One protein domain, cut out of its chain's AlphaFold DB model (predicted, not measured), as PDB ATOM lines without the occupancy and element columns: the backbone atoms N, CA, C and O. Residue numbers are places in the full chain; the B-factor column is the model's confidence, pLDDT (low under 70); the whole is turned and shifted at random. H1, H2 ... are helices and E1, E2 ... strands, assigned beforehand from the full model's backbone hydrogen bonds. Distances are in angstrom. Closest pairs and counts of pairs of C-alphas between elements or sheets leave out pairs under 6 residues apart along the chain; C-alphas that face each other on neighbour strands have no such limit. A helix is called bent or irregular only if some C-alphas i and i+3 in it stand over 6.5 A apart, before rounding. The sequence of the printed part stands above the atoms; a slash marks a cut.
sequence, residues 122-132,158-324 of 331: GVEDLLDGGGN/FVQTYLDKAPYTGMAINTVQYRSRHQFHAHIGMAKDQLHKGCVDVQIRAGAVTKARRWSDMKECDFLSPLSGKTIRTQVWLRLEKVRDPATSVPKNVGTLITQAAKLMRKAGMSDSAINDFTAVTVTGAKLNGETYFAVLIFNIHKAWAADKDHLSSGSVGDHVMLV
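This is residues 122 to 132 and 158 to 324 of the 331 residues of an uncharacterized protein of Raphidocelis subcapitata (UniProt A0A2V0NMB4). A strongly twisted sheet of six strands curls round one helix, H3, while a second helix, H4, with H1 and the short H5 packed on it, covers the other face. Short H6 packs on E4 and H8 on E1, H7 sits farther out beyond H6, and H2 packs on E5 near its bend. The printed part has 178 residues, with eight named helices and six named strands in the order H1 H2 E1 E2 H3 E3 E4 H4 H5 E5 E6 H6 H7 H8. The sheet runs E2 E1 E5 E6 E4 E3, all antiparallel, and the class is mixed, helices and strands. The whole is compact, with a radius of gyration of the C-alphas of 15.3 A, and rounded, spanning 41 by 40 by 32 A.

Start at H1, residues 123 to 132, which only grazes the sheet with residues 123 to 124. H2, residues 158 to 168, comes closest to E5, residues 280 to 288, at the C-alphas of Pro 167 and Gly 285, 4.4 A apart; E5 bends by 64 degrees at residue 285. Next look at E1, residues 169 to 174, and E2, residues 185 to 190, a hairpin with N 172 and O 187 at 2.9 A. E1 also pairs with E5, where N 171 and O 283 are 2.8 A apart. The sheet curls round H3, residues 192 to 205, whose C-alpha 199 is 4.8 A from C-alpha 221 of E3, residues 219 to 224, the closest of that pair. E3 forms a hairpin with E4, residues 231 to 243, with N 221 and O 234 at 2.8 A. E4 bends by 72 degrees at residue 235, and its pairing is staggered: residues 231 to 236 pair with E3, and residues 236 to 243 with E6, residues 291 to 299, where N 239 and O 296 are 2.9 A apart. E5 and E6 are a hairpin, with N 286 and O 293 at 2.8 A. H4, residues 254 to 267, lies on the opposite face from H3, at a height over the sheet of 9.7 A. It touches H1 at a steep tilt of 63 degrees, opposite ways, the closest C-alphas being those of Gly 131 and Gly 255, 3.9 A apart. With residues 262 to 266 alone it touches H5, residues 272 to 276, the closest C-alphas being those of Ala 262 and Ile 275, 6.9 A apart. E4, H4 H5 and E5 form a split strand-helix-strand unit, two strands running the same way with E6 between them, and its crossover is right-handed. There are three layers, helices on both faces: H2 and H4 on one, H3 on the other. H6, residues 301 to 306, comes closest to E4 at the C-alphas of Ile 301 and Thr 234, 5.5 A apart. H7, residues 309 to 312, only just touches H6, only at the corner, with 3 pairs of C-alphas within 8 A; the closest are those of Ala 306 and Leu 312, 5.8 A apart. H8, residues 318 to 322, comes closest to E1 at the C-alphas of Asp 319 and Ala 172, 5.7 A apart. Every O i to N i+4 pair is within hydrogen-bond range in H4, H5, H6 and H8, H7 is too short for one, and the counts are 6 of 10 in H3, 2 of 6 in H1 and 2 of 7 in H2, with O i to N i+3 counts of 3 of 7 in H1 and 4 of 8 in H2.

Find C-alpha 123 at (-114.235, 102.355, 4.467), where H1 begins. H1, H2 and H3 are irregular: C-alphas 128 and 131 are 8.0 A apart, 164 and 167 9.0 A, 198 and 201 7.1 A. From C-alpha 231 at (-123.490, 78.582, 4.488), E4 runs 31.5 A; E6 spans 24.4 A, E5 23.5 A and H4 20.0 A. H8 ends at C-alpha 322, at (-117.764, 87.360, 11.746).

The C-alphas farthest apart, those of Gln 160 and Gly 269, are 45.9 A apart. Residues 133 to 157 are not printed, and C-alphas 132 and 158 stand 31.0 A apart across this cut. Of the links printed whole, H3 to E3 is long, residues 206 to 218. The mean pLDDT of the printed part is 77.4; 48 residues are under 70, among them 158 to 168, 175 to 182 and 306 to 321.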
ATOM      1  N   GLY A 122    -115.991 106.374   6.484       77.19
ATOM      2  CA  GLY A 122    -115.691 104.984   6.827       77.19
ATOM      3  C   GLY A 122    -114.689 104.340   5.883       77.19
ATOM      4  O   GLY A 122    -113.654 104.920   5.560       77.19
ATOM      5  N   VAL A 123    -115.025 103.130   5.433       77.12
ATOM      6  CA  VAL A 123    -114.235 102.355   4.467       77.12
ATOM      7  C   VAL A 123    -114.056 103.118   3.153       77.12
ATOM      8  O   VAL A 123    -112.992 103.050   2.553       77.12
ATOM      9  N   GLU A 124    -115.035 103.912   2.742       76.38
ATOM     10  CA  GLU A 124    -115.012 104.751   1.544       76.38
ATOM     11  C   GLU A 124    -113.837 105.736   1.568       76.38
ATOM     12  O   GLU A 124    -113.128 105.877   0.576       76.38
ATOM     13  N   ASP A 125    -113.556 106.355   2.721       79.12
ATOM     14  CA  ASP A 125    -112.388 107.231   2.866       79.12
ATOM     15  C   ASP A 125    -111.071 106.440   2.742       79.12
ATOM     16  O   ASP A 125    -110.071 106.975   2.262       79.12
ATOM     17  N   LEU A 126    -111.055 105.154   3.120       84.56
ATOM     18  CA  LEU A 126    -109.904 104.264   2.915       84.56
ATOM     19  C   LEU A 126    -109.711 103.949   1.423       84.56
ATOM     20  O   LEU A 126    -108.591 104.042   0.909       84.56
ATOM     21  N   LEU A 127    -110.798 103.586   0.731       81.00
ATOM     22  CA  LEU A 127    -110.820 103.225  -0.693       81.00
ATOM     23  C   LEU A 127    -110.458 104.412  -1.604       81.00
ATOM     24  O   LEU A 127    -109.811 104.215  -2.641       81.00
ATOM     25  N   ASP A 128    -110.790 105.635  -1.185       79.06
ATOM     26  CA  ASP A 128    -110.469 106.895  -1.875       79.06
ATOM     27  C   ASP A 128    -109.052 107.418  -1.581       79.06
ATOM     28  O   ASP A 128    -108.627 108.442  -2.114       79.06
ATOM     29  N   GLY A 129    -108.273 106.700  -0.768       81.81
ATOM     30  CA  GLY A 129    -106.856 106.996  -0.554       81.81
ATOM     31  C   GLY A 129    -106.497 107.632   0.783       81.81
ATOM     32  O   GLY A 129    -105.317 107.880   1.023       81.81
ATOM     33  N   GLY A 130    -107.470 107.853   1.668       86.00
ATOM     34  CA  GLY A 130    -107.285 108.453   2.990       86.00
ATOM     35  C   GLY A 130    -106.845 107.481   4.086       86.00
ATOM     36  O   GLY A 130    -106.839 107.857   5.255       86.00
ATOM     37  N   GLY A 131    -106.491 106.233   3.760       87.50
ATOM     38  CA  GLY A 131    -106.275 105.170   4.744       87.50
ATOM     39  C   GLY A 131    -105.204 105.449   5.804       87.50
ATOM     40  O   GLY A 131    -105.327 104.982   6.937       87.50
ATOM     41  N   ASN A 132    -104.194 106.265   5.495       91.25
ATOM     42  CA  ASN A 132    -103.185 106.685   6.473       91.25
ATOM     43  C   ASN A 132    -103.794 107.423   7.680       91.25
ATOM     44  O   ASN A 132    -103.326 107.231   8.802       91.25
ATOM     45  N   PHE A 158    -115.298  87.525  29.296       50.72
ATOM     46  CA  PHE A 158    -114.817  87.484  27.923       50.72
ATOM     47  C   PHE A 158    -113.363  87.957  27.743       50.72
ATOM     48  O   PHE A 158    -112.566  87.261  27.114       50.72
ATOM     49  N   VAL A 159    -113.006  89.118  28.311       48.53
ATOM     50  CA  VAL A 159    -111.707  89.790  28.082       48.53
ATOM     51  C   VAL A 159    -110.554  88.931  28.610       48.53
ATOM     52  O   VAL A 159    -109.573  88.725  27.909       48.53
ATOM     53  N   GLN A 160    -110.707  88.334  29.792       47.22
ATOM     54  CA  GLN A 160    -109.668  87.503  30.409       47.22
ATOM     55  C   GLN A 160    -109.547  86.106  29.763       47.22
ATOM     56  O   GLN A 160    -108.457  85.578  29.607       47.22
ATOM     57  N   THR A 161    -110.656  85.489  29.337       49.53
ATOM     58  CA  THR A 161    -110.637  84.086  28.865       49.53
ATOM     59  C   THR A 161    -110.183  83.934  27.403       49.53
ATOM     60  O   THR A 161    -109.691  82.868  27.007       49.53
ATOM     61  N   TYR A 162    -110.357  84.979  26.583       51.94
ATOM     62  CA  TYR A 162    -110.189  84.896  25.126       51.94
ATOM     63  C   TYR A 162    -109.165  85.874  24.540       51.94
ATOM     64  O   TYR A 162    -108.523  85.514  23.553       51.94
ATOM     65  N   LEU A 163    -108.931  87.044  25.148       51.94
ATOM     66  CA  LEU A 163    -107.864  87.955  24.695       51.94
ATOM     67  C   LEU A 163    -106.475  87.469  25.124       51.94
ATOM     68  O   LEU A 163    -105.509  87.678  24.398       51.94
ATOM     69  N   ASP A 164    -106.394  86.677  26.197       46.47
ATOM     70  CA  ASP A 164    -105.194  85.902  26.553       46.47
ATOM     71  C   ASP A 164    -104.904  84.778  25.521       46.47
ATOM     72  O   ASP A 164    -103.843  84.157  25.529       46.47
ATOM     73  N   LYS A 165    -105.829  84.536  24.573       54.19
ATOM     74  CA  LYS A 165    -105.692  83.639  23.406       54.19
ATOM     75  C   LYS A 165    -105.726  84.433  22.098       54.19
ATOM     76  O   LYS A 165    -106.346  84.014  21.117       54.19
ATOM     77  N   ALA A 166    -105.009  85.551  22.076       49.38
ATOM     78  CA  ALA A 166    -105.041  86.587  21.051       49.38
ATOM     79  C   ALA A 166    -104.854  86.234  19.560       49.38
ATOM     80  O   ALA A 166    -105.117  87.135  18.760       49.38
ATOM     81  N   PRO A 167    -104.468  85.027  19.078       58.25
ATOM     82  CA  PRO A 167    -104.699  84.733  17.666       58.25
ATOM     83  C   PRO A 167    -106.141  85.003  17.218       58.25
ATOM     84  O   PRO A 167    -106.313  85.295  16.049       58.25
ATOM     85  N   TYR A 168    -107.146  84.957  18.104       67.94
ATOM     86  CA  TYR A 168    -108.558  84.968  17.709       67.94
ATOM     87  C   TYR A 168    -109.315  86.288  17.917       67.94
ATOM     88  O   TYR A 168    -110.548  86.281  17.883       67.94
ATOM     89  N   THR A 169    -108.625  87.408  18.135       76.12
ATOM     90  CA  THR A 169    -109.273  88.728  18.126       76.12
ATOM     91  C   THR A 169    -109.498  89.183  16.692       76.12
ATOM     92  O   THR A 169    -108.554  89.235  15.908       76.12
ATOM     93  N   GLY A 170    -110.733  89.559  16.369       80.94
ATOM     94  CA  GLY A 170    -111.091  90.133  15.082       80.94
ATOM     95  C   GLY A 170    -111.556  91.572  15.210       80.94
ATOM     96  O   GLY A 170    -112.283  91.921  16.135       80.94
ATOM     97  N   MET A 171    -111.178  92.384  14.234       85.31
ATOM     98  CA  MET A 171    -111.724  93.710  13.999       85.31
ATOM     99  C   MET A 171    -112.462  93.719  12.669       85.31
ATOM    100  O   MET A 171    -111.970  93.124  11.713       85.31
ATOM    101  N   ALA A 172    -113.593  94.413  12.594       84.94
ATOM    102  CA  ALA A 172    -114.401  94.515  11.389       84.94
ATOM    103  C   ALA A 172    -114.920  95.939  11.177       84.94
ATOM    104  O   ALA A 172    -115.265  96.636  12.131       84.94
ATOM    105  N   ILE A 173    -114.981  96.360   9.916       81.31
ATOM    106  CA  ILE A 173    -115.576  97.629   9.494       81.31
ATOM    107  C   ILE A 173    -116.427  97.371   8.265       81.31
ATOM    108  O   ILE A 173    -115.927  96.807   7.293       81.31
ATOM    109  N   ASN A 174    -117.675  97.829   8.291       76.19
ATOM    110  CA  ASN A 174    -118.573  97.770   7.142       76.19
ATOM    111  C   ASN A 174    -118.520  99.061   6.310       76.19
ATOM    112  O   ASN A 174    -118.296 100.156   6.844       76.19
ATOM    113  N   THR A 175    -118.769  98.947   5.004       69.69
ATOM    114  CA  THR A 175    -119.033 100.116   4.148       69.69
ATOM    115  C   THR A 175    -120.372 100.771   4.497       69.69
ATOM    116  O   THR A 175    -121.245 100.157   5.115       69.69
ATOM    117  N   VAL A 176    -120.550 102.036   4.107       65.25
ATOM    118  CA  VAL A 176    -121.773 102.834   4.329       65.25
ATOM    119  C   VAL A 176    -123.007 102.125   3.784       65.25
ATOM    120  O   VAL A 176    -124.057 102.174   4.409       65.25
ATOM    121  N   GLN A 177    -122.871 101.436   2.650       56.69
ATOM    122  CA  GLN A 177    -123.962 100.687   2.015       56.69
ATOM    123  C   GLN A 177    -124.585  99.626   2.919       56.69
ATOM    124  O   GLN A 177    -125.731  99.251   2.702       56.69
ATOM    125  N   TYR A 178    -123.833  99.132   3.900       63.22
ATOM    126  CA  TYR A 178    -124.222  97.981   4.697       63.22
ATOM    127  C   TYR A 178    -123.987  98.225   6.183       63.22
ATOM    128  O   TYR A 178    -123.533  97.343   6.903       63.22
ATOM    129  N   ARG A 179    -124.265  99.438   6.658       65.12
ATOM    130  CA  ARG A 179    -124.270  99.756   8.088       65.12
ATOM    131  C   ARG A 179    -125.450 100.654   8.412       65.12
ATOM    132  O   ARG A 179    -125.809 101.522   7.629       65.12
ATOM    133  N   SER A 180    -126.012 100.482   9.601       61.94
ATOM    134  CA  SER A 180    -127.165 101.260  10.067       61.94
ATOM    135  C   SER A 180    -126.806 102.672  10.553       61.94
ATOM    136  O   SER A 180    -127.692 103.503  10.731       61.94
ATOM    137  N   ARG A 181    -125.514 102.966  10.774       66.75
ATOM    138  CA  ARG A 181    -125.017 104.257  11.290       66.75
ATOM    139  C   ARG A 181    -123.938 104.829  10.372       66.75
ATOM    140  O   ARG A 181    -122.954 104.152  10.090       66.75
ATOM    141  N   HIS A 182    -124.074 106.069   9.900       66.81
ATOM    142  CA  HIS A 182    -123.191 106.648   8.871       66.81
ATOM    143  C   HIS A 182    -122.046 107.487   9.450       66.81
ATOM    144  O   HIS A 182    -121.752 108.589   8.995       66.81
ATOM    145  N   GLN A 183    -121.346 106.908  10.414       75.00
ATOM    146  CA  GLN A 183    -120.102 107.433  10.960       75.00
ATOM    147  C   GLN A 183    -119.066 106.313  10.920       75.00
ATOM    148  O   GLN A 183    -119.445 105.162  11.126       75.00
ATOM    149  N   PHE A 184    -117.783 106.601  10.659       78.69
ATOM    150  CA  PHE A 184    -116.746 105.569  10.792       78.69
ATOM    151  C   PHE A 184    -116.838 104.957  12.191       78.69
ATOM    152  O   PHE A 184    -116.659 105.645  13.202       78.69
ATOM    153  N   HIS A 185    -117.103 103.657  12.218       78.88
ATOM    154  CA  HIS A 185    -117.010 102.851  13.410       78.88
ATOM    155  C   HIS A 185    -116.493 101.466  13.054       78.88
ATOM    156  O   HIS A 185    -116.820 100.914  12.005       78.88
ATOM    157  N   ALA A 186    -115.637 100.941  13.918       82.12
ATOM    158  CA  ALA A 186    -115.041  99.624  13.772       82.12
ATOM    159  C   ALA A 186    -115.405  98.799  14.995       82.12
ATOM    160  O   ALA A 186    -115.295  99.309  16.108       82.12
ATOM    161  N   HIS A 187    -115.816  97.555  14.784       81.62
ATOM    162  CA  HIS A 187    -116.162  96.615  15.841       81.62
ATOM    163  C   HIS A 187    -114.963  95.726  16.144       81.62
ATOM    164  O   HIS A 187    -114.198  95.375  15.242       81.62
ATOM    165  N   ILE A 188    -114.805  95.344  17.406       80.62
ATOM    166  CA  ILE A 188    -113.838  94.338  17.833       80.62
ATOM    167  C   ILE A 188    -114.532  93.265  18.660       80.62
ATOM    168  O   ILE A 188    -115.417  93.559  19.465       80.62
ATOM    169  N   GLY A 189    -114.152  92.014  18.422       77.00
ATOM    170  CA  GLY A 189    -114.769  90.851  19.045       77.00
ATOM    171  C   GLY A 189    -114.020  89.558  18.730       77.00
ATOM    172  O   GLY A 189    -112.886  89.574  18.249       77.00
ATOM    173  N   MET A 190    -114.649  88.419  19.016       76.06
ATOM    174  CA  MET A 190    -114.053  87.100  18.783       76.06
ATOM    175  C   MET A 190    -114.188  86.667  17.324       76.06
ATOM    176  O   MET A 190    -115.293  86.510  16.832       76.06
ATOM    177  N   ALA A 191    -113.073  86.360  16.664       73.62
ATOM    178  CA  ALA A 191    -113.019  85.921  15.266       73.62
ATOM    179  C   ALA A 191    -112.811  84.405  15.073       73.62
ATOM    180  O   ALA A 191    -112.687  83.941  13.939       73.62
ATOM    181  N   LYS A 192    -112.724  83.622  16.158       69.69
ATOM    182  CA  LYS A 192    -112.200  82.241  16.149       69.69
ATOM    183  C   LYS A 192    -112.879  81.294  15.155       69.69
ATOM    184  O   LYS A 192    -112.190  80.556  14.455       69.69
ATOM    185  N   ASP A 193    -114.205  81.236  15.145       71.50
ATOM    186  CA  ASP A 193    -114.902  80.183  14.401       71.50
ATOM    187  C   ASP A 193    -115.253  80.627  12.981       71.50
ATOM    188  O   ASP A 193    -114.958  79.915  12.027       71.50
ATOM    189  N   GLN A 194    -115.803  81.828  12.827       77.06
ATOM    190  CA  GLN A 194    -116.252  82.327  11.528       77.06
ATOM    191  C   GLN A 194    -115.087  82.882  10.700       77.06
ATOM    192  O   GLN A 194    -114.737  82.330   9.660       77.06
ATOM    193  N   LEU A 195    -114.424  83.939  11.177       81.25
ATOM    194  CA  LEU A 195    -113.365  84.600  10.409       81.25
ATOM    195  C   LEU A 195    -112.093  83.744  10.285       81.25
ATOM    196  O   LEU A 195    -111.476  83.697   9.221       81.25
ATOM    197  N   HIS A 196    -111.710  83.039  11.348       81.88
ATOM    198  CA  HIS A 196    -110.521  82.190  11.342       81.88
ATOM    199  C   HIS A 196    -110.732  80.872  10.607       81.88
ATOM    200  O   HIS A 196    -110.177  80.676   9.525       81.88
ATOM    201  N   LYS A 197    -111.535  79.967  11.181       78.31
ATOM    202  CA  LYS A 197    -111.693  78.623  10.614       78.31
ATOM    203  C   LYS A 197    -112.427  78.650   9.278       78.31
ATOM    204  O   LYS A 197    -112.048  77.880   8.401       78.31
ATOM    205  N   GLY A 198    -113.434  79.515   9.129       78.88
ATOM    206  CA  GLY A 198    -114.225  79.642   7.900       78.88
ATOM    207  C   GLY A 198    -113.502  80.355   6.755       78.88
ATOM    208  O   GLY A 198    -113.833  80.135   5.591       78.88
ATOM    209  N   CYS A 199    -112.478  81.168   7.055       87.56
ATOM    210  CA  CYS A 199    -111.800  81.956   6.029       87.56
ATOM    211  C   CYS A 199    -110.273  81.931   6.116       87.56
ATOM    212  O   CYS A 199    -109.642  81.307   5.267       87.56
ATOM    213  N   VAL A 200    -109.650  82.571   7.112       89.12
ATOM    214  CA  VAL A 200    -108.180  82.744   7.153       89.12
ATOM    215  C   VAL A 200    -107.432  81.416   7.025       89.12
ATOM    216  O   VAL A 200    -106.535  81.288   6.190       89.12
ATOM    217  N   ASP A 201    -107.823  80.408   7.804       86.19
ATOM    218  CA  ASP A 201    -107.140  79.117   7.802       86.19
ATOM    219  C   ASP A 201    -107.394  78.344   6.497       86.19
ATOM    220  O   ASP A 201    -106.508  77.640   6.011       86.19
ATOM    221  N   VAL A 202    -108.588  78.483   5.907       85.75
ATOM    222  CA  VAL A 202    -108.931  77.892   4.601       85.75
ATOM    223  C   VAL A 202    -108.063  78.504   3.509       85.75
ATOM    224  O   VAL A 202    -107.458  77.770   2.732       85.75
ATOM    225  N   GLN A 203    -107.931  79.829   3.497       88.12
ATOM    226  CA  GLN A 203    -107.106  80.548   2.531       88.12
ATOM    227  C   GLN A 203    -105.631  80.163   2.627       88.12
ATOM    228  O   GLN A 203    -104.969  79.931   1.613       88.12
ATOM    229  N   ILE A 204    -105.120  80.048   3.852       87.31
ATOM    230  CA  ILE A 204    -103.749  79.606   4.104       87.31
ATOM    231  C   ILE A 204    -103.545  78.162   3.624       87.31
ATOM    232  O   ILE A 204    -102.599  77.906   2.878       87.31
ATOM    233  N   ARG A 205    -104.442  77.230   3.980       85.12
ATOM    234  CA  ARG A 205    -104.358  75.820   3.546       85.12
ATOM    235  C   ARG A 205    -104.479  75.655   2.032       85.12
ATOM    236  O   ARG A 205    -103.802  74.806   1.466       85.12
ATOM    237  N   ALA A 206    -105.296  76.477   1.378       81.94
ATOM    238  CA  ALA A 206    -105.459  76.487  -0.073       81.94
ATOM    239  C   ALA A 206    -104.264  77.112  -0.821       81.94
ATOM    240  O   ALA A 206    -104.291  77.214  -2.046       81.94
ATOM    241  N   GLY A 207    -103.228  77.573  -0.107       79.12
ATOM    242  CA  GLY A 207    -102.052  78.197  -0.710       79.12
ATOM    243  C   GLY A 207    -102.326  79.581  -1.303       79.12
ATOM    244  O   GLY A 207    -101.520  80.070  -2.092       79.12
ATOM    245  N   ALA A 208    -103.430  80.239  -0.927       76.62
ATOM    246  CA  ALA A 208    -103.789  81.564  -1.439       76.62
ATOM    247  C   ALA A 208    -102.745  82.631  -1.077       76.62
ATOM    248  O   ALA A 208    -102.569  83.616  -1.794       76.62
ATOM    249  N   VAL A 209    -102.023  82.420   0.027       77.31
ATOM    250  CA  VAL A 209    -100.900  83.257   0.443       77.31
ATOM    251  C   VAL A 209     -99.667  82.386   0.640       77.31
ATOM    252  O   VAL A 209     -99.477  81.768   1.681       77.31
ATOM    253  N   THR A 210     -98.790  82.379  -0.359       69.69
ATOM    254  CA  THR A 210     -97.484  81.700  -0.282       69.69
ATOM    255  C   THR A 210     -96.368  82.613   0.228       69.69
ATOM    256  O   THR A 210     -95.292  82.138   0.588       69.69
ATOM    257  N   LYS A 211     -96.593  83.935   0.258       68.75
ATOM    258  CA  LYS A 211     -95.613  84.947   0.683       68.75
ATOM    259  C   LYS A 211     -96.290  86.074   1.456       68.75
ATOM    260  O   LYS A 211     -97.251  86.675   0.976       68.75
ATOM    261  N   ALA A 212     -95.738  86.414   2.620       70.50
ATOM    262  CA  ALA A 212     -96.147  87.591   3.380       70.50
ATOM    263  C   ALA A 212     -95.946  88.876   2.559       70.50
ATOM    264  O   ALA A 212     -95.066  88.944   1.699       70.50
ATOM    265  N   ARG A 213     -96.731  89.917   2.855       79.31
ATOM    266  CA  ARG A 213     -96.701  91.229   2.181       79.31
ATOM    267  C   ARG A 213     -97.167  91.248   0.720       79.31
ATOM    268  O   ARG A 213     -96.912  92.225   0.007       79.31
ATOM    269  N   ARG A 214     -97.890  90.223   0.270       85.06
ATOM    270  CA  ARG A 214     -98.661  90.245  -0.981       85.06
ATOM    271  C   ARG A 214    -100.140  90.040  -0.678       85.06
ATOM    272  O   ARG A 214    -100.479  89.349   0.278       85.06
ATOM    273  N   TRP A 215    -100.987  90.695  -1.465       86.81
ATOM    274  CA  TRP A 215    -102.404  90.353  -1.523       86.81
ATOM    275  C   TRP A 215    -102.543  89.027  -2.270       86.81
ATOM    276  O   TRP A 215    -101.826  88.810  -3.249       86.81
ATOM    277  N   SER A 216    -103.401  88.143  -1.770       86.75
ATOM    278  CA  SER A 216    -103.804  86.927  -2.467       86.75
ATOM    279  C   SER A 216    -104.617  87.266  -3.713       86.75
ATOM    280  O   SER A 216    -105.164  88.365  -3.832       86.75
ATOM    281  N   ASP A 217    -104.780  86.280  -4.590       82.75
ATOM    282  CA  ASP A 217    -105.914  86.285  -5.512       82.75
ATOM    283  C   ASP A 217    -107.232  86.183  -4.728       82.75
ATOM    284  O   ASP A 217    -107.247  85.757  -3.564       82.75
ATOM    285  N   MET A 218    -108.349  86.539  -5.371       81.94
ATOM    286  CA  MET A 218    -109.676  86.295  -4.802       81.94
ATOM    287  C   MET A 218    -109.923  84.812  -4.628       81.94
ATOM    288  O   MET A 218    -109.761  84.024  -5.561       81.94
ATOM    289  N   LYS A 219    -110.372  84.450  -3.436       85.88
ATOM    290  CA  LYS A 219    -110.732  83.082  -3.094       85.88
ATOM    291  C   LYS A 219    -111.978  83.073  -2.232       85.88
ATOM    292  O   LYS A 219    -112.285  84.048  -1.553       85.88
ATOM    293  N   GLU A 220    -112.695  81.965  -2.278       87.94
ATOM    294  CA  GLU A 220    -113.958  81.823  -1.566       87.94
ATOM    295  C   GLU A 220    -113.725  81.484  -0.093       87.94
ATOM    296  O   GLU A 220    -112.828  80.714   0.253       87.94
ATOM    297  N   CYS A 221    -114.541  82.081   0.765       87.44
ATOM    298  CA  CYS A 221    -114.665  81.759   2.173       87.44
ATOM    299  C   CYS A 221    -116.124  81.449   2.488       87.44
ATOM    300  O   CYS A 221    -117.030  82.093   1.949       87.44
ATOM    301  N   ASP A 222    -116.316  80.499   3.396       85.69
ATOM    302  CA  ASP A 222    -117.623  80.026   3.827       85.69
ATOM    303  C   ASP A 222    -117.857  80.474   5.277       85.69
ATOM    304  O   ASP A 222    -117.047  80.223   6.171       85.69
ATOM    305  N   PHE A 223    -118.981  81.146   5.504       81.25
ATOM    306  CA  PHE A 223    -119.444  81.603   6.811       81.25
ATOM    307  C   PHE A 223    -120.772  80.929   7.136       81.25
ATOM    308  O   PHE A 223    -121.580  80.708   6.244       81.25
ATOM    309  N   LEU A 224    -121.038  80.606   8.397       79.88
ATOM    310  CA  LEU A 224    -122.322  80.034   8.800       79.88
ATOM    311  C   LEU A 224    -123.241  81.133   9.325       79.88
ATOM    312  O   LEU A 224    -122.880  81.853  10.258       79.88
ATOM    313  N   SER A 225    -124.450  81.216   8.778       75.25
ATOM    314  CA  SER A 225    -125.479  82.096   9.313       75.25
ATOM    315  C   SER A 225    -125.942  81.611  10.687       75.25
ATOM    316  O   SER A 225    -126.430  80.488  10.784       75.25
ATOM    317  N   PRO A 226    -125.846  82.413  11.768       67.38
ATOM    318  CA  PRO A 226    -126.307  82.001  13.084       67.38
ATOM    319  C   PRO A 226    -127.837  82.042  13.174       67.38
ATOM    320  O   PRO A 226    -128.398  81.534  14.138       67.38
ATOM    321  N   LEU A 227    -128.507  82.648  12.187       69.94
ATOM    322  CA  LEU A 227    -129.961  82.770  12.130       69.94
ATOM    323  C   LEU A 227    -130.587  81.632  11.330       69.94
ATOM    324  O   LEU A 227    -131.519  80.997  11.809       69.94
ATOM    325  N   SER A 228    -130.063  81.359  10.134       74.00
ATOM    326  CA  SER A 228    -130.622  80.339   9.237       74.00
ATOM    327  C   SER A 228    -129.865  79.014   9.262       74.00
ATOM    328  O   SER A 228    -130.358  78.020   8.736       74.00
ATOM    329  N   GLY A 229    -128.645  78.984   9.809       77.81
ATOM    330  CA  GLY A 229    -127.744  77.835   9.702       77.81
ATOM    331  C   GLY A 229    -127.211  77.592   8.285       77.81
ATOM    332  O   GLY A 229    -126.559  76.577   8.058       77.81
ATOM    333  N   LYS A 230    -127.477  78.480   7.317       81.94
ATOM    334  CA  LYS A 230    -126.997  78.333   5.936       81.94
ATOM    335  C   LYS A 230    -125.547  78.777   5.804       81.94
ATOM    336  O   LYS A 230    -125.114  79.724   6.463       81.94
ATOM    337  N   THR A 231    -124.820  78.129   4.899       84.81
ATOM    338  CA  THR A 231    -123.490  78.582   4.488       84.81
ATOM    339  C   THR A 231    -123.612  79.782   3.553       84.81
ATOM    340  O   THR A 231    -124.206  79.694   2.481       84.81
ATOM    341  N   ILE A 232    -123.017  80.894   3.961       80.50
ATOM    342  CA  ILE A 232    -122.859  82.133   3.213       80.50
ATOM    343  C   ILE A 232    -121.462  82.139   2.601       80.50
ATOM    344  O   ILE A 232    -120.459  82.193   3.313       80.50
ATOM    345  N   ARG A 233    -121.400  82.095   1.271       85.62
ATOM    346  CA  ARG A 233    -120.144  82.079   0.520       85.62
ATOM    347  C   ARG A 233    -119.813  83.466  -0.010       85.62
ATOM    348  O   ARG A 233    -120.639  84.089  -0.669       85.62
ATOM    349  N   THR A 234    -118.594  83.941   0.235       84.00
ATOM    350  CA  THR A 234    -118.097  85.219  -0.303       84.00
ATOM    351  C   THR A 234    -116.671  85.089  -0.810       84.00
ATOM    352  O   THR A 234    -115.879  84.306  -0.297       84.00
ATOM    353  N   GLN A 235    -116.315  85.921  -1.785       85.12
ATOM    354  CA  GLN A 235    -114.934  86.086  -2.222       85.12
ATOM    355  C   GLN A 235    -114.180  87.043  -1.301       85.12
ATOM    356  O   GLN A 235    -114.734  88.045  -0.838       85.12
ATOM    357  N   VAL A 236    -112.912  86.724  -1.053       87.19
ATOM    358  CA  VAL A 236    -112.047  87.429  -0.114       87.19
ATOM    359  C   VAL A 236    -110.664  87.641  -0.715       87.19
ATOM    360  O   VAL A 236    -110.081  86.735  -1.312       87.19
ATOM    361  N   TRP A 237    -110.134  88.848  -0.530       88.56
ATOM    362  CA  TRP A 237    -108.714  89.155  -0.671       88.56
ATOM    363  C   TRP A 237    -108.080  89.071   0.706       88.56
ATOM    364  O   TRP A 237    -108.563  89.710   1.639       88.56
ATOM    365  N   LEU A 238    -106.982  88.335   0.827       91.25
ATOM    366  CA  LEU A 238    -106.240  88.178   2.070       91.25
ATOM    367  C   LEU A 238    -104.818  88.706   1.899       91.25
ATOM    368  O   LEU A 238    -104.146  88.449   0.904       91.25
ATOM    369  N   ARG A 239    -104.319  89.397   2.917       92.19
ATOM    370  CA  ARG A 239    -102.910  89.757   3.037       92.19
ATOM    371  C   ARG A 239    -102.396  89.423   4.425       92.19
ATOM    372  O   ARG A 239    -103.036  89.750   5.418       92.19
ATOM    373  N   LEU A 240    -101.204  88.832   4.485       91.50
ATOM    374  CA  LEU A 240    -100.509  88.542   5.737       91.50
ATOM    375  C   LEU A 240     -99.377  89.545   5.986       91.50
ATOM    376  O   LEU A 240     -98.455  89.675   5.172       91.50
ATOM    377  N   GLU A 241     -99.417  90.211   7.137       90.88
ATOM    378  CA  GLU A 241     -98.375  91.113   7.632       90.88
ATOM    379  C   GLU A 241     -97.654  90.472   8.817       90.88
ATOM    380  O   GLU A 241     -98.253  90.247   9.867       90.88
ATOM    381  N   LYS A 242     -96.365  90.145   8.640       89.06
ATOM    382  CA  LYS A 242     -95.575  89.435   9.656       89.06
ATOM    383  C   LYS A 242     -95.499  90.250  10.943       89.06
ATOM    384  O   LYS A 242     -95.211  91.447  10.903       89.06
ATOM    385  N   VAL A 243     -95.693  89.578  12.071       88.06
ATOM    386  CA  VAL A 243     -95.625  90.168  13.404       88.06
ATOM    387  C   VAL A 243     -94.866  89.234  14.345       88.06
ATOM    388  O   VAL A 243     -94.715  88.050  14.058       88.06
ATOM    389  N   ARG A 244     -94.327  89.769  15.446       84.69
ATOM    390  CA  ARG A 244     -93.688  88.937  16.474       84.69
ATOM    391  C   ARG A 244     -94.729  88.068  17.172       84.69
ATOM    392  O   ARG A 244     -94.540  86.864  17.289       84.69
ATOM    393  N   ASP A 245     -95.802  88.708  17.625       81.25
ATOM    394  CA  ASP A 245     -96.928  88.054  18.278       81.25
ATOM    395  C   ASP A 245     -98.162  88.977  18.233       81.25
ATOM    396  O   ASP A 245     -98.090  90.099  18.749       81.25
ATOM    397  N   PRO A 246     -99.291  88.559  17.628       75.25
ATOM    398  CA  PRO A 246    -100.513  89.362  17.585       75.25
ATOM    399  C   PRO A 246    -101.109  89.647  18.976       75.25
ATOM    400  O   PRO A 246    -101.859  90.613  19.101       75.25
ATOM    401  N   ALA A 247    -100.737  88.879  20.013       73.38
ATOM    402  CA  ALA A 247    -101.163  89.081  21.404       73.38
ATOM    403  C   ALA A 247    -100.514  90.262  22.112       73.38
ATOM    404  O   ALA A 247    -101.002  90.725  23.139       73.38
ATOM    405  N   THR A 248     -99.391  90.732  21.584       76.62
ATOM    406  CA  THR A 248     -98.587  91.792  22.203       76.62
ATOM    407  C   THR A 248     -98.253  92.906  21.219       76.62
ATOM    408  O   THR A 248     -97.650  93.915  21.579       76.62
ATOM    409  N   SER A 249     -98.660  92.748  19.961       84.88
ATOM    410  CA  SER A 249     -98.369  93.677  18.880       84.88
ATOM    411  C   SER A 249     -99.630  94.366  18.382       84.88
ATOM    412  O   SER A 249    -100.748  93.909  18.592       84.88
ATOM    413  N   VAL A 250     -99.435  95.471  17.667       86.50
ATOM    414  CA  VAL A 250    -100.513  96.307  17.133       86.50
ATOM    415  C   VAL A 250    -100.316  96.478  15.628       86.50
ATOM    416  O   VAL A 250     -99.201  96.819  15.210       86.50
ATOM    417  N   PRO A 251    -101.354  96.289  14.796       86.88
ATOM    418  CA  PRO A 251    -101.241  96.498  13.362       86.88
ATOM    419  C   PRO A 251    -101.175  98.004  13.060       86.88
ATOM    420  O   PRO A 251    -102.092  98.761  13.370       86.88
ATOM    421  N   LYS A 252    -100.066  98.465  12.466       85.44
ATOM    422  CA  LYS A 252     -99.792  99.907  12.288       85.44
ATOM    423  C   LYS A 252    -100.331 100.511  10.989       85.44
ATOM    424  O   LYS A 252    -100.522 101.717  10.934       85.44
ATOM    425  N   ASN A 253    -100.551  99.702   9.951       91.19
ATOM    426  CA  ASN A 253    -100.735 100.193   8.577       91.19
ATOM    427  C   ASN A 253    -102.024  99.700   7.902       91.19
ATOM    428  O   ASN A 253    -102.103  99.716   6.679       91.19
ATOM    429  N   VAL A 254    -103.017  99.233   8.665       90.38
ATOM    430  CA  VAL A 254    -104.230  98.597   8.115       90.38
ATOM    431  C   VAL A 254    -104.931  99.480   7.078       90.38
ATOM    432  O   VAL A 254    -105.153  99.040   5.952       90.38
ATOM    433  N   GLY A 255    -105.210 100.741   7.418       91.19
ATOM    434  CA  GLY A 255    -105.834 101.701   6.511       91.19
ATOM    435  C   GLY A 255    -105.010 101.912   5.240       91.19
ATOM    436  O   GLY A 255    -105.543 101.846   4.133       91.19
ATOM    437  N   THR A 256    -103.691 102.076   5.377       92.88
ATOM    438  CA  THR A 256    -102.776 102.181   4.228       92.88
ATOM    439  C   THR A 256    -102.825 100.943   3.329       92.88
ATOM    440  O   THR A 256    -102.813 101.077   2.107       92.88
ATOM    441  N   LEU A 257    -102.887  99.740   3.906       92.44
ATOM    442  CA  LEU A 257    -102.951  98.491   3.143       92.44
ATOM    443  C   LEU A 257    -104.245  98.397   2.330       92.44
ATOM    444  O   LEU A 257    -104.198  97.989   1.173       92.44
ATOM    445  N   ILE A 258    -105.372  98.835   2.893       89.94
ATOM    446  CA  ILE A 258    -106.670  98.869   2.202       89.94
ATOM    447  C   ILE A 258    -106.641  99.874   1.049       89.94
ATOM    448  O   ILE A 258    -107.017  99.533  -0.071       89.94
ATOM    449  N   THR A 259    -106.096 101.076   1.271       90.44
ATOM    450  CA  THR A 259    -105.850 102.041   0.186       90.44
ATOM    451  C   THR A 259    -105.007 101.424  -0.934       90.44
ATOM    452  O   THR A 259    -105.295 101.611  -2.117       90.44
ATOM    453  N   GLN A 260    -103.946 100.693  -0.584       90.88
ATOM    454  CA  GLN A 260    -103.089 100.038  -1.571       90.88
ATOM    455  C   GLN A 260    -103.833  98.937  -2.334       90.88
ATOM    456  O   GLN A 260    -103.658  98.839  -3.546       90.88
ATOM    457  N   ALA A 261    -104.679  98.154  -1.663       89.12
ATOM    458  CA  ALA A 261    -105.515  97.145  -2.307       89.12
ATOM    459  C   ALA A 261    -106.455  97.774  -3.340       89.12
ATOM    460  O   ALA A 261    -106.448  97.361  -4.495       89.12
ATOM    461  N   ALA A 262    -107.165  98.843  -2.967       86.50
ATOM    462  CA  ALA A 262    -108.056  99.560  -3.875       86.50
ATOM    463  C   ALA A 262    -107.306 100.098  -5.106       86.50
ATOM    464  O   ALA A 262    -107.781  99.992  -6.235       86.50
ATOM    465  N   LYS A 263    -106.087 100.629  -4.928       88.19
ATOM    466  CA  LYS A 263    -105.233 101.053  -6.053       88.19
ATOM    467  C   LYS A 263    -104.841  99.888  -6.966       88.19
ATOM    468  O   LYS A 263    -104.827 100.057  -8.183       88.19
ATOM    469  N   LEU A 264    -104.525  98.722  -6.402       87.25
ATOM    470  CA  LEU A 264    -104.202  97.520  -7.176       87.25
ATOM    471  C   LEU A 264    -105.417  97.008  -7.957       87.25
ATOM    472  O   LEU A 264    -105.271  96.695  -9.134       87.25
ATOM    473  N   MET A 265    -106.604  96.995  -7.346       85.00
ATOM    474  CA  MET A 265    -107.863  96.622  -8.001       85.00
ATOM    475  C   MET A 265    -108.159  97.530  -9.202       85.00
ATOM    476  O   MET A 265    -108.405  97.029 -10.297       85.00
ATOM    477  N   ARG A 266    -108.034  98.857  -9.036       85.12
ATOM    478  CA  ARG A 266    -108.186  99.824 -10.144       85.12
ATOM    479  C   ARG A 266    -107.181  99.568 -11.261       85.12
ATOM    480  O   ARG A 266    -107.541  99.546 -12.432       85.12
ATOM    481  N   LYS A 267    -105.912  99.332 -10.907       87.25
ATOM    482  CA  LYS A 267    -104.856  99.019 -11.883       87.25
ATOM    483  C   LYS A 267    -105.125  97.710 -12.637       87.25
ATOM    484  O   LYS A 267    -104.728  97.593 -13.789       87.25
ATOM    485  N   ALA A 268    -105.799  96.754 -12.001       83.69
ATOM    486  CA  ALA A 268    -106.230  95.498 -12.609       83.69
ATOM    487  C   ALA A 268    -107.519  95.628 -13.450       83.69
ATOM    488  O   ALA A 268    -108.022  94.621 -13.937       83.69
ATOM    489  N   GLY A 269    -108.055  96.842 -13.631       81.81
ATOM    490  CA  GLY A 269    -109.231  97.104 -14.467       81.81
ATOM    491  C   GLY A 269    -110.574  96.980 -13.745       81.81
ATOM    492  O   GLY A 269    -111.616  97.058 -14.390       81.81
ATOM    493  N   MET A 270    -110.581  96.808 -12.420       82.31
ATOM    494  CA  MET A 270    -111.821  96.813 -11.645       82.31
ATOM    495  C   MET A 270    -112.416  98.226 -11.610       82.31
ATOM    496  O   MET A 270    -111.708  99.194 -11.322       82.31
ATOM    497  N   SER A 271    -113.714  98.349 -11.898       75.81
ATOM    498  CA  SER A 271    -114.415  99.635 -11.856       75.81
ATOM    499  C   SER A 271    -114.566 100.141 -10.419       75.81
ATOM    500  O   SER A 271    -114.653  99.348  -9.480       75.81
ATOM    501  N   ASP A 272    -114.670 101.460 -10.233       70.56
ATOM    502  CA  ASP A 272    -114.961 102.035  -8.911       70.56
ATOM    503  C   ASP A 272    -116.290 101.510  -8.346       70.56
ATOM    504  O   ASP A 272    -116.407 101.333  -7.140       70.56
ATOM    505  N   SER A 273    -117.267 101.188  -9.204       67.94
ATOM    506  CA  SER A 273    -118.511 100.531  -8.781       67.94
ATOM    507  C   SER A 273    -118.235  99.172  -8.137       67.94
ATOM    508  O   SER A 273    -118.690  98.929  -7.027       67.94
ATOM    509  N   ALA A 274    -117.438  98.318  -8.786       69.31
ATOM    510  CA  ALA A 274    -117.105  96.995  -8.265       69.31
ATOM    511  C   ALA A 274    -116.226  97.058  -7.000       69.31
ATOM    512  O   ALA A 274    -116.356  96.221  -6.112       69.31
ATOM    513  N   ILE A 275    -115.363  98.071  -6.874       70.88
ATOM    514  CA  ILE A 275    -114.587  98.304  -5.645       70.88
ATOM    515  C   ILE A 275    -115.496  98.789  -4.513       70.88
ATOM    516  O   ILE A 275    -115.360  98.363  -3.369       70.88
ATOM    517  N   ASN A 276    -116.455  99.656  -4.826       66.50
ATOM    518  CA  ASN A 276    -117.440 100.119  -3.857       66.50
ATOM    519  C   ASN A 276    -118.451  99.029  -3.479       66.50
ATOM    520  O   ASN A 276    -119.147  99.200  -2.482       66.50
ATOM    521  N   ASP A 277    -118.533  97.933  -4.236       66.62
ATOM    522  CA  ASP A 277    -119.309  96.749  -3.868       66.62
ATOM    523  C   ASP A 277    -118.604  95.887  -2.812       66.62
ATOM    524  O   ASP A 277    -119.239  94.992  -2.262       66.62
ATOM    525  N   PHE A 278    -117.328  96.124  -2.471       71.38
ATOM    526  CA  PHE A 278    -116.762  95.515  -1.264       71.38
ATOM    527  C   PHE A 278    -117.492  96.039  -0.032       71.38
ATOM    528  O   PHE A 278    -117.851  97.210   0.055       71.38
ATOM    529  N   THR A 279    -117.732  95.162   0.937       68.00
ATOM    530  CA  THR A 279    -118.723  95.443   1.982       68.00
ATOM    531  C   THR A 279    -118.128  95.483   3.365       68.00
ATOM    532  O   THR A 279    -118.725  96.071   4.263       68.00
ATOM    533  N   ALA A 280    -116.968  94.856   3.554       76.81
ATOM    534  CA  ALA A 280    -116.271  94.908   4.818       76.81
ATOM    535  C   ALA A 280    -114.761  94.700   4.683       76.81
ATOM    536  O   ALA A 280    -114.247  94.086   3.743       76.81
ATOM    537  N   VAL A 281    -114.071  95.230   5.685       86.19
ATOM    538  CA  VAL A 281    -112.655  95.015   5.956       86.19
ATOM    539  C   VAL A 281    -112.550  94.349   7.315       86.19
ATOM    540  O   VAL A 281    -113.152  94.838   8.273       86.19
ATOM    541  N   THR A 282    -111.741  93.296   7.427       87.88
ATOM    542  CA  THR A 282    -111.415  92.709   8.731       87.88
ATOM    543  C   THR A 282    -109.923  92.555   8.968       87.88
ATOM    544  O   THR A 282    -109.119  92.485   8.037       87.88
ATOM    545  N   VAL A 283    -109.548  92.526  10.246       88.94
ATOM    546  CA  VAL A 283    -108.191  92.222  10.703       88.94
ATOM    547  C   VAL A 283    -108.256  91.190  11.815       88.94
ATOM    548  O   VAL A 283    -109.048  91.350  12.736       88.94
ATOM    549  N   THR A 284    -107.417  90.161  11.756       88.06
ATOM    550  CA  THR A 284    -107.286  89.154  12.821       88.06
ATOM    551  C   THR A 284    -105.853  88.629  12.913       88.06
ATOM    552  O   THR A 284    -105.027  88.920  12.044       88.06
ATOM    553  N   GLY A 285    -105.515  87.888  13.969       85.88
ATOM    554  CA  GLY A 285    -104.250  87.148  14.030       85.88
ATOM    555  C   GLY A 285    -104.203  86.033  12.978       85.88
ATOM    556  O   GLY A 285    -105.212  85.683  12.390       85.88
ATOM    557  N   ALA A 286    -103.037  85.462  12.691       86.81
ATOM    558  CA  ALA A 286    -102.909  84.276  11.839       86.81
ATOM    559  C   ALA A 286    -101.580  83.558  12.088       86.81
ATOM    560  O   ALA A 286    -100.623  84.156  12.588       86.81
ATOM    561  N   LYS A 287    -101.516  82.278  11.705       84.88
ATOM    562  CA  LYS A 287    -100.287  81.476  11.722       84.88
ATOM    563  C   LYS A 287    -100.051  80.825  10.365       84.88
ATOM    564  O   LYS A 287    -100.961  80.231   9.801       84.88
ATOM    565  N   LEU A 288     -98.819  80.906   9.875       85.25
ATOM    566  CA  LEU A 288     -98.373  80.247   8.646       85.25
ATOM    567  C   LEU A 288     -96.931  79.780   8.858       85.25
ATOM    568  O   LEU A 288     -96.077  80.586   9.208       85.25
ATOM    569  N   ASN A 289     -96.659  78.488   8.660       84.88
ATOM    570  CA  ASN A 289     -95.314  77.897   8.763       84.88
ATOM    571  C   ASN A 289     -94.577  78.216  10.083       84.88
ATOM    572  O   ASN A 289     -93.396  78.546  10.075       84.88
ATOM    573  N   GLY A 290     -95.282  78.160  11.218       83.50
ATOM    574  CA  GLY A 290     -94.717  78.451  12.548       83.50
ATOM    575  C   GLY A 290     -94.553  79.942  12.872       83.50
ATOM    576  O   GLY A 290     -94.285  80.292  14.017       83.50
ATOM    577  N   GLU A 291     -94.778  80.822  11.901       87.19
ATOM    578  CA  GLU A 291     -94.688  82.275  12.044       87.19
ATOM    579  C   GLU A 291     -96.067  82.890  12.305       87.19
ATOM    580  O   GLU A 291     -97.099  82.322  11.926       87.19
ATOM    581  N   THR A 292     -96.094  84.069  12.938       87.12
ATOM    582  CA  THR A 292     -97.341  84.790  13.239       87.12
ATOM    583  C   THR A 292     -97.521  86.038  12.380       87.12
ATOM    584  O   THR A 292     -96.565  86.699  11.958       87.12
ATOM    585  N   TYR A 293     -98.782  86.351  12.088       88.75
ATOM    586  CA  TYR A 293     -99.172  87.427  11.183       88.75
ATOM    587  C   TYR A 293    -100.406  88.163  11.702       88.75
ATOM    588  O   TYR A 293    -101.209  87.601  12.445       88.75
ATOM    589  N   PHE A 294    -100.590  89.395  11.235       90.19
ATOM    590  CA  PHE A 294    -101.921  89.965  11.071       90.19
ATOM    591  C   PHE A 294    -102.450  89.595   9.686       90.19
ATOM    592  O   PHE A 294    -101.798  89.870   8.676       90.19
ATOM    593  N   ALA A 295    -103.625  88.981   9.641       90.88
ATOM    594  CA  ALA A 295    -104.407  88.781   8.434       90.88
ATOM    595  C   ALA A 295    -105.309  89.997   8.219       90.88
ATOM    596  O   ALA A 295    -106.131  90.306   9.077       90.88
ATOM    597  N   VAL A 296    -105.149  90.683   7.088       92.31
ATOM    598  CA  VAL A 296    -106.025  91.771   6.638       92.31
ATOM    599  C   VAL A 296    -106.865  91.248   5.482       92.31
ATOM    600  O   VAL A 296    -106.305  90.741   4.507       92.31
ATOM    601  N   LEU A 297    -108.186  91.363   5.593       90.62
ATOM    602  CA  LEU A 297    -109.135  90.820   4.632       90.62
ATOM    603  C   LEU A 297    -110.035  91.919   4.061       90.62
ATOM    604  O   LEU A 297    -110.445  92.825   4.788       90.62
ATOM    605  N   ILE A 298    -110.353  91.817   2.770       88.25
ATOM    606  CA  ILE A 298    -111.321  92.670   2.062       88.25
ATOM    607  C   ILE A 298    -112.290  91.755   1.318       88.25
ATOM    608  O   ILE A 298    -111.848  90.856   0.602       88.25
ATOM    609  N   PHE A 299    -113.595  91.951   1.495       83.81
ATOM    610  CA  PHE A 299    -114.595  91.032   0.949       83.81
ATOM    611  C   PHE A 299    -115.986  91.662   0.825       83.81
ATOM    612  O   PHE A 299    -116.255  92.741   1.357       83.81
ATOM    613  N   ASN A 300    -116.867  90.969   0.100       77.06
ATOM    614  CA  ASN A 300    -118.258  91.353  -0.142       77.06
ATOM    615  C   ASN A 300    -119.222  90.371   0.550       77.06
ATOM    616  O   ASN A 300    -119.940  89.608  -0.094       77.06
ATOM    617  N   ILE A 301    -119.204  90.355   1.884       70.75
ATOM    618  CA  ILE A 301    -120.050  89.436   2.651       70.75
ATOM    619  C   ILE A 301    -121.511  89.863   2.602       70.75
ATOM    620  O   ILE A 301    -122.391  89.013   2.606       70.75
ATOM    621  N   HIS A 302    -121.794  91.165   2.553       67.50
ATOM    622  CA  HIS A 302    -123.163  91.648   2.704       67.50
ATOM    623  C   HIS A 302    -124.054  91.282   1.529       67.50
ATOM    624  O   HIS A 302    -125.204  90.924   1.751       67.50
ATOM    625  N   LYS A 303    -123.533  91.274   0.297       67.62
ATOM    626  CA  LYS A 303    -124.287  90.754  -0.849       67.62
ATOM    627  C   LYS A 303    -124.596  89.264  -0.685       67.62
ATOM    628  O   LYS A 303    -125.708  88.838  -0.974       67.62
ATOM    629  N   ALA A 304    -123.640  88.487  -0.176       70.19
ATOM    630  CA  ALA A 304    -123.851  87.069   0.100       70.19
ATOM    631  C   ALA A 304    -124.883  86.846   1.223       70.19
ATOM    632  O   ALA A 304    -125.705  85.939   1.139       70.19
ATOM    633  N   TRP A 305    -124.887  87.704   2.244       71.62
ATOM    634  CA  TRP A 305    -125.864  87.689   3.336       71.62
ATOM    635  C   TRP A 305    -127.249  88.156   2.932       71.62
ATOM    636  O   TRP A 305    -128.242  87.627   3.419       71.62
ATOM    637  N   ALA A 306    -127.320  89.132   2.036       64.88
ATOM    638  CA  ALA A 306    -128.568  89.622   1.490       64.88
ATOM    639  C   ALA A 306    -129.345  88.526   0.750       64.88
ATOM    640  O   ALA A 306    -130.569  88.563   0.718       64.88
ATOM    641  N   ALA A 307    -128.660  87.517   0.212       68.56
ATOM    642  CA  ALA A 307    -129.317  86.352  -0.371       68.56
ATOM    643  C   ALA A 307    -130.024  85.461   0.681       68.56
ATOM    644  O   ALA A 307    -130.899  84.665   0.330       68.56
ATOM    645  N   ASP A 308    -129.696  85.593   1.973       69.69
ATOM    646  CA  ASP A 308    -130.344  84.869   3.070       69.69
ATOM    647  C   ASP A 308    -131.498  85.680   3.684       69.69
ATOM    648  O   ASP A 308    -131.306  86.596   4.490       69.69
ATOM    649  N   LYS A 309    -132.734  85.310   3.326       68.19
ATOM    650  CA  LYS A 309    -133.964  86.007   3.752       68.19
ATOM    651  C   LYS A 309    -134.106  86.155   5.269       68.19
ATOM    652  O   LYS A 309    -134.628  87.175   5.714       68.19
ATOM    653  N   ASP A 310    -133.629  85.176   6.036       67.12
ATOM    654  CA  ASP A 310    -133.727  85.169   7.501       67.12
ATOM    655  C   ASP A 310    -132.802  86.228   8.126       67.12
ATOM    656  O   ASP A 310    -133.140  86.865   9.128       67.12
ATOM    657  N   HIS A 311    -131.654  86.482   7.490       63.12
ATOM    658  CA  HIS A 311    -130.722  87.526   7.902       63.12
ATOM    659  C   HIS A 311    -131.175  88.918   7.469       63.12
ATOM    660  O   HIS A 311    -131.094  89.861   8.251       63.12
ATOM    661  N   LEU A 312    -131.757  89.046   6.272       61.31
ATOM    662  CA  LEU A 312    -132.373  90.300   5.822       61.31
ATOM    663  C   LEU A 312    -133.420  90.844   6.808       61.31
ATOM    664  O   LEU A 312    -133.659  92.048   6.853       61.31
ATOM    665  N   SER A 313    -134.112  89.972   7.544       59.16
ATOM    666  CA  SER A 313    -135.120  90.371   8.535       59.16
ATOM    667  C   SER A 313    -134.567  90.728   9.911       59.16
ATOM    668  O   SER A 313    -135.275  91.384  10.667       59.16
ATOM    669  N   SER A 314    -133.349  90.315  10.261       57.25
ATOM    670  CA  SER A 314    -132.838  90.494  11.626       57.25
ATOM    671  C   SER A 314    -132.174  91.845  11.871       57.25
ATOM    672  O   SER A 314    -131.890  92.178  13.019       57.25
ATOM    673  N   GLY A 315    -131.851  92.591  10.810       55.16
ATOM    674  CA  GLY A 315    -131.045  93.811  10.907       55.16
ATOM    675  C   GLY A 315    -129.604  93.562  11.374       55.16
ATOM    676  O   GLY A 315    -128.882  94.517  11.653       55.16
ATOM    677  N   SER A 316    -129.179  92.297  11.472       55.66
ATOM    678  CA  SER A 316    -127.793  91.951  11.769       55.66
ATOM    679  C   SER A 316    -126.910  92.296  10.577       55.66
ATOM    680  O   SER A 316    -127.279  92.098   9.424       55.66
ATOM    681  N   VAL A 317    -125.742  92.841  10.879       61.62
ATOM    682  CA  VAL A 317    -124.755  93.300   9.906       61.62
ATOM    683  C   VAL A 317    -123.625  92.257   9.884       61.62
ATOM    684  O   VAL A 317    -123.323  91.665  10.917       61.62
ATOM    685  N   GLY A 318    -123.031  91.944   8.727       60.88
ATOM    686  CA  GLY A 318    -122.107  90.810   8.557       60.88
ATOM    687  C   GLY A 318    -120.939  90.736   9.555       60.88
ATOM    688  O   GLY A 318    -120.486  89.644   9.898       60.88
ATOM    689  N   ASP A 319    -120.468  91.860  10.089       64.94
ATOM    690  CA  ASP A 319    -119.476  91.910  11.171       64.94
ATOM    691  C   ASP A 319    -119.984  91.353  12.502       64.94
ATOM    692  O   ASP A 319    -119.227  90.693  13.218       64.94
ATOM    693  N   HIS A 320    -121.274  91.519  12.803       64.88
ATOM    694  CA  HIS A 320    -121.896  90.923  13.976       64.88
ATOM    695  C   HIS A 320    -121.861  89.393  13.938       64.88
ATOM    696  O   HIS A 320    -122.010  88.781  14.992       64.88
ATOM    697  N   VAL A 321    -121.635  88.793  12.766       65.75
ATOM    698  CA  VAL A 321    -121.501  87.344  12.589       65.75
ATOM    699  C   VAL A 321    -120.046  86.906  12.461       65.75
ATOM    700  O   VAL A 321    -119.663  85.858  12.966       65.75
ATOM    701  N   MET A 322    -119.191  87.699  11.820       71.62
ATOM    702  CA  MET A 322    -117.764  87.360  11.746       71.62
ATOM    703  C   MET A 322    -117.069  87.445  13.105       71.62
ATOM    704  O   MET A 322    -116.076  86.749  13.326       71.62
ATOM    705  N   LEU A 323    -117.585  88.301  13.992       70.31
ATOM    706  CA  LEU A 323    -117.039  88.575  15.316       70.31
ATOM    707  C   LEU A 323    -117.842  87.903  16.446       70.31
ATOM    708  O   LEU A 323    -118.091  88.529  17.479       70.31
ATOM    709  N   VAL A 324    -118.264  86.649  16.254       66.31
ATOM    710  CA  VAL A 324    -118.854  85.808  17.313       66.31
ATOM    711  C   VAL A 324    -118.137  84.463  17.435       66.31
ATOM    712  O   VAL A 324    -117.604  83.920  16.464       66.31
TER     713      VAL A 324